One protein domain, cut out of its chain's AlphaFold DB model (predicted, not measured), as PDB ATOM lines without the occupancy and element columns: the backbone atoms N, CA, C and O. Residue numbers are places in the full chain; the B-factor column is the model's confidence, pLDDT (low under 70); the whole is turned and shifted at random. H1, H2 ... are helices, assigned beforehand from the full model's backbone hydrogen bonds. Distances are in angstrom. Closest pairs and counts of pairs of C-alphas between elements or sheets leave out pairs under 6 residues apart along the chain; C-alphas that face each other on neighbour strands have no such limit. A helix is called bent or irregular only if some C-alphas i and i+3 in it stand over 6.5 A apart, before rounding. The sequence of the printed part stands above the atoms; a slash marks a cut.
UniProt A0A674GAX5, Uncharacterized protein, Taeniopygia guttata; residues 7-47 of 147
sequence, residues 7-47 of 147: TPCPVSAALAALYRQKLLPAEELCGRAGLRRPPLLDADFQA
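This is residues 7 to 47 of the 147 residues of an uncharacterized protein of Taeniopygia guttata (UniProt A0A674GAX5). One long, kinked helix, H1, makes the length of this rod-like model; beyond its last residue the chain turns and folds back over an extended link, residues 31 to 41, to a very short helix, H2, which packs on H1 near its first residues. The printed part has 41 residues with two named helices, H1 then H2 along the chain, and no named strand; the class is all helix. The whole is loose, with a radius of gyration of the C-alphas of 11.4 A, and its C-alphas span 36 by 17 by 8 A.

Begin with H1, residues 10 to 30, and look near residue 23, where it has a kink of 39 degrees. It is irregular, but only just: C-alphas 21 and 24 are 6.7 A apart. H2, residues 42 to 46, touches H1, which meets it with residues 12 to 16 alone. Their closest C-alphas are those of Ser 12 and Phe 45, 5.6 A apart. In H2 every O i to N i+4 pair is within hydrogen-bond range; in H1 14 of 17 are.

Find C-alpha 10 at (2.992, 2.069, 21.583); from there H1 runs 28.9 A to C-alpha 30 at (-10.721, 7.403, 46.475). Then look for C-alpha 42 at (-5.261, 11.339, 26.326), where H2 begins; it ends at C-alpha 46, 6.2 A away.

The two C-alphas farthest apart are those of Thr 7 and Ala 33, 36.7 A. The link from H1 to H2 is long, with 11 residues. The printed part has no cut. Its mean pLDDT is 82.3, and you will find values under 70 at residues 7 to 8 and 31 to 36.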
ATOM      1  N   THR A   7       0.745   8.696  15.045       58.19
ATOM      2  CA  THR A   7       0.342   7.478  15.749       58.19
ATOM      3  C   THR A   7       0.963   7.521  17.147       58.19
ATOM      4  O   THR A   7       2.181   7.717  17.242       58.19
ATOM      5  N   PRO A   8       0.174   7.419  18.233       63.34
ATOM      6  CA  PRO A   8       0.722   7.498  19.578       63.34
ATOM      7  C   PRO A   8       1.772   6.402  19.760       63.34
ATOM      8  O   PRO A   8       1.622   5.291  19.245       63.34
ATOM      9  N   CYS A   9       2.856   6.725  20.469       74.81
ATOM     10  CA  CYS A   9       3.891   5.750  20.789       74.81
ATOM     11  C   CYS A   9       3.236   4.513  21.436       74.81
ATOM     12  O   CYS A   9       2.393   4.667  22.324       74.81
ATOM     13  N   PRO A  10       3.608   3.282  21.042       84.56
ATOM     14  CA  PRO A  10       2.992   2.069  21.583       84.56
ATOM     15  C   PRO A  10       3.081   1.993  23.115       84.56
ATOM     16  O   PRO A  10       2.167   1.489  23.765       84.56
ATOM     17  N   VAL A  11       4.135   2.565  23.706       90.19
ATOM     18  CA  VAL A  11       4.290   2.652  25.164       90.19
ATOM     19  C   VAL A  11       3.292   3.631  25.786       90.19
ATOM     20  O   VAL A  11       2.670   3.293  26.790       90.19
ATOM     21  N   SER A  12       3.086   4.821  25.206       89.44
ATOM     22  CA  SER A  12       2.132   5.789  25.767       89.44
ATOM     23  C   SER A  12       0.691   5.295  25.656       89.44
ATOM     24  O   SER A  12      -0.081   5.455  26.599       89.44
ATOM     25  N   ALA A  13       0.349   4.604  24.564       88.81
ATOM     26  CA  ALA A  13      -0.946   3.944  24.413       88.81
ATOM     27  C   ALA A  13      -1.162   2.842  25.470       88.81
ATOM     28  O   ALA A  13      -2.231   2.771  26.079       88.81
ATOM     29  N   ALA A  14      -0.140   2.022  25.737       92.31
ATOM     30  CA  ALA A  14      -0.201   0.991  26.772       92.31
ATOM     31  C   ALA A  14      -0.353   1.590  28.183       92.31
ATOM     32  O   ALA A  14      -1.164   1.100  28.970       92.31
ATOM     33  N   LEU A  15       0.367   2.674  28.493       94.38
ATOM     34  CA  LEU A  15       0.230   3.393  29.765       94.38
ATOM     35  C   LEU A  15      -1.170   3.991  29.932       94.38
ATOM     36  O   LEU A  15      -1.770   3.850  30.995       94.38
ATOM     37  N   ALA A  16      -1.720   4.591  28.874       92.81
ATOM     38  CA  ALA A  16      -3.072   5.134  28.892       92.81
ATOM     39  C   ALA A  16      -4.132   4.033  29.095       92.81
ATOM     40  O   ALA A  16      -5.122   4.239  29.796       92.81
ATOM     41  N   ALA A  17      -3.932   2.845  28.513       93.44
ATOM     42  CA  ALA A  17      -4.805   1.691  28.734       93.44
ATOM     43  C   ALA A  17      -4.714   1.170  30.179       93.44
ATOM     44  O   ALA A  17      -5.740   0.934  30.818       93.44
ATOM     45  N   LEU A  18      -3.498   1.049  30.722       95.19
ATOM     46  CA  LEU A  18      -3.269   0.586  32.090       95.19
ATOM     47  C   LEU A  18      -3.833   1.563  33.131       95.19
ATOM     48  O   LEU A  18      -4.465   1.124  34.093       95.19
ATOM     49  N   TYR A  19      -3.678   2.873  32.912       94.38
ATOM     50  CA  TYR A  19      -4.287   3.909  33.745       94.38
ATOM     51  C   TYR A  19      -5.808   3.729  33.825       94.38
ATOM     52  O   TYR A  19      -6.350   3.583  34.920       94.38
ATOM     53  N   ARG A  20      -6.485   3.629  32.675       93.50
ATOM     54  CA  ARG A  20      -7.945   3.447  32.611       93.50
ATOM     55  C   ARG A  20      -8.420   2.152  33.254       93.50
ATOM     56  O   ARG A  20      -9.477   2.125  33.869       93.50
ATOM     57  N   GLN A  21      -7.658   1.072  33.099       95.12
ATOM     58  CA  GLN A  21      -8.064  -0.240  33.591       95.12
ATOM     59  C   GLN A  21      -7.835  -0.409  35.099       95.12
ATOM     60  O   GLN A  21      -8.567  -1.160  35.744       95.12
ATOM     61  N   LYS A  22      -6.787   0.214  35.654       92.94
ATOM     62  CA  LYS A  22      -6.307  -0.085  37.014       92.94
ATOM     63  C   LYS A  22      -6.329   1.109  37.960       92.94
ATOM     64  O   LYS A  22      -6.694   0.929  39.116       92.94
ATOM     65  N   LEU A  23      -5.930   2.294  37.498       90.50
ATOM     66  CA  LEU A  23      -5.786   3.474  38.354       90.50
ATOM     67  C   LEU A  23      -7.064   4.303  38.404       90.50
ATOM     68  O   LEU A  23      -7.505   4.628  39.500       90.50
ATOM     69  N   LEU A  24      -7.700   4.569  37.260       90.25
ATOM     70  CA  LEU A  24      -8.914   5.384  37.202       90.25
ATOM     71  C   LEU A  24     -10.040   4.860  38.120       90.25
ATOM     72  O   LEU A  24     -10.567   5.659  38.889       90.25
ATOM     73  N   PRO A  25     -10.354   3.546  38.181       90.31
ATOM     74  CA  PRO A  25     -11.370   3.047  39.112       90.31
ATOM     75  C   PRO A  25     -10.992   3.274  40.583       90.31
ATOM     76  O   PRO A  25     -11.849   3.558  41.415       90.31
ATOM     77  N   ALA A  26      -9.702   3.172  40.920       87.56
ATOM     78  CA  ALA A  26      -9.219   3.447  42.270       87.56
ATOM     79  C   ALA A  26      -9.272   4.949  42.592       87.56
ATOM     80  O   ALA A  26      -9.645   5.319  43.703       87.56
ATOM     81  N   GLU A  27      -8.947   5.813  41.630       87.56
ATOM     82  CA  GLU A  27      -9.064   7.267  41.755       87.56
ATOM     83  C   GLU A  27     -10.519   7.709  41.909       87.56
ATOM     84  O   GLU A  27     -10.783   8.599  42.705       87.56
ATOM     85  N   GLU A  28     -11.474   7.079  41.228       85.00
ATOM     86  CA  GLU A  28     -12.905   7.381  41.369       85.00
ATOM     87  C   GLU A  28     -13.456   6.940  42.733       85.00
ATOM     88  O   GLU A  28     -14.232   7.666  43.361       85.00
ATOM     89  N   LEU A  29     -13.004   5.785  43.237       84.69
ATOM     90  CA  LEU A  29     -13.353   5.297  44.576       84.69
ATOM     91  C   LEU A  29     -12.739   6.179  45.680       84.69
ATOM     92  O   LEU A  29     -13.428   6.560  46.627       84.69
ATOM     93  N   CYS A  30     -11.462   6.548  45.538       76.44
ATOM     94  CA  CYS A  30     -10.721   7.403  46.475       76.44
ATOM     95  C   CYS A  30     -10.999   8.904  46.285       76.44
ATOM     96  O   CYS A  30     -10.715   9.713  47.170       76.44
ATOM     97  N   GLY A  31     -11.564   9.300  45.147       63.03
ATOM     98  CA  GLY A  31     -11.852  10.681  44.753       63.03
ATOM     99  C   GLY A  31     -12.940  11.331  45.600       63.03
ATOM    100  O   GLY A  31     -12.993  12.552  45.702       63.03
ATOM    101  N   ARG A  32     -13.736  10.526  46.319       49.09
ATOM    102  CA  ARG A  32     -14.624  11.004  47.391       49.09
ATOM    103  C   ARG A  32     -13.897  11.298  48.713       49.09
ATOM    104  O   ARG A  32     -14.489  11.929  49.580       49.09
ATOM    105  N   ALA A  33     -12.642  10.870  48.873       56.81
ATOM    106  CA  ALA A  33     -11.903  10.920  50.137       56.81
ATOM    107  C   ALA A  33     -10.693  11.881  50.163       56.81
ATOM    108  O   ALA A  33     -10.205  12.172  51.252       56.81
ATOM    109  N   GLY A  34     -10.209  12.421  49.031       56.91
ATOM    110  CA  GLY A  34      -9.147  13.447  49.097       56.91
ATOM    111  C   GLY A  34      -8.296  13.723  47.856       56.91
ATOM    112  O   GLY A  34      -7.440  14.609  47.911       56.91
ATOM    113  N   LEU A  35      -8.491  13.021  46.736       59.94
ATOM    114  CA  LEU A  35      -7.740  13.317  45.512       59.94
ATOM    115  C   LEU A  35      -8.288  14.591  44.847       59.94
ATOM    116  O   LEU A  35      -9.323  14.578  44.194       59.94
ATOM    117  N   ARG A  36      -7.576  15.712  45.016       66.56
ATOM    118  CA  ARG A  36      -7.899  17.023  44.411       66.56
ATOM    119  C   ARG A  36      -7.406  17.169  42.963       66.56
ATOM    120  O   ARG A  36      -7.029  18.265  42.558       66.56
ATOM    121  N   ARG A  37      -7.303  16.076  42.204       72.25
ATOM    122  CA  ARG A  37      -6.756  16.104  40.839       72.25
ATOM    123  C   ARG A  37      -7.792  15.588  39.845       72.25
ATOM    124  O   ARG A  37      -8.406  14.563  40.128       72.25
ATOM    125  N   PRO A  38      -7.993  16.275  38.707       79.62
ATOM    126  CA  PRO A  38      -8.824  15.745  37.639       79.62
ATOM    127  C   PRO A  38      -8.188  14.471  37.058       79.62
ATOM    128  O   PRO A  38      -6.958  14.346  37.087       79.62
ATOM    129  N   PRO A  39      -8.998  13.543  36.519       87.06
ATOM    130  CA  PRO A  39      -8.483  12.351  35.860       87.06
ATOM    131  C   PRO A  39      -7.637  12.731  34.641       87.06
ATOM    132  O   PRO A  39      -7.903  13.741  33.977       87.06
ATOM    133  N   LEU A  40      -6.639  11.898  34.344       89.44
ATOM    134  CA  LEU A  40      -5.759  12.091  33.196       89.44
ATOM    135  C   LEU A  40      -6.532  11.920  31.885       89.44
ATOM    136  O   LEU A  40      -7.364  11.021  31.736       89.44
ATOM    137  N   LEU A  41      -6.222  12.779  30.923       88.25
ATOM    138  CA  LEU A  41      -6.737  12.760  29.561       88.25
ATOM    139  C   LEU A  41      -5.718  12.147  28.599       88.25
ATOM    140  O   LEU A  41      -4.533  12.037  28.898       88.25
ATOM    141  N   ASP A  42      -6.162  11.810  27.388       87.50
ATOM    142  CA  ASP A  42      -5.261  11.339  26.326       87.50
ATOM    143  C   ASP A  42      -4.128  12.326  26.026       87.50
ATOM    144  O   ASP A  42      -3.003  11.903  25.753       87.50
ATOM    145  N   ALA A  43      -4.401  13.630  26.133       85.75
ATOM    146  CA  ALA A  43      -3.395  14.669  25.954       85.75
ATOM    147  C   ALA A  43      -2.247  14.566  26.964       85.75
ATOM    148  O   ALA A  43      -1.124  14.883  26.595       85.75
ATOM    149  N   ASP A  44      -2.476  14.064  28.183       88.69
ATOM    150  CA  ASP A  44      -1.417  13.895  29.187       88.69
ATOM    151  C   ASP A  44      -0.432  12.778  28.793       88.69
ATOM    152  O   ASP A  44       0.765  12.872  29.056       88.69
ATOM    153  N   PHE A  45      -0.911  11.735  28.108       89.44
ATOM    154  CA  PHE A  45      -0.079  10.621  27.631       89.44
ATOM    155  C   PHE A  45       0.588  10.905  26.282       89.44
ATOM    156  O   PHE A  45       1.615  10.309  25.950       89.44
ATOM    157  N   GLN A  46      -0.016  11.780  25.482       84.81
ATOM    158  CA  GLN A  46       0.504  12.214  24.184       84.81
ATOM    159  C   GLN A  46       1.294  13.525  24.283       84.81
ATOM    160  O   GLN A  46       1.844  13.989  23.280       84.81
ATOM    161  N   ALA A  47       1.355  14.108  25.483       83.31
ATOM    162  CA  ALA A  47       2.083  15.326  25.764       83.31
ATOM    163  C   ALA A  47       3.534  15.168  25.326       83.31
ATOM    164  O   ALA A  47       4.231  14.205  25.654       83.31
TER     165      ALA A  47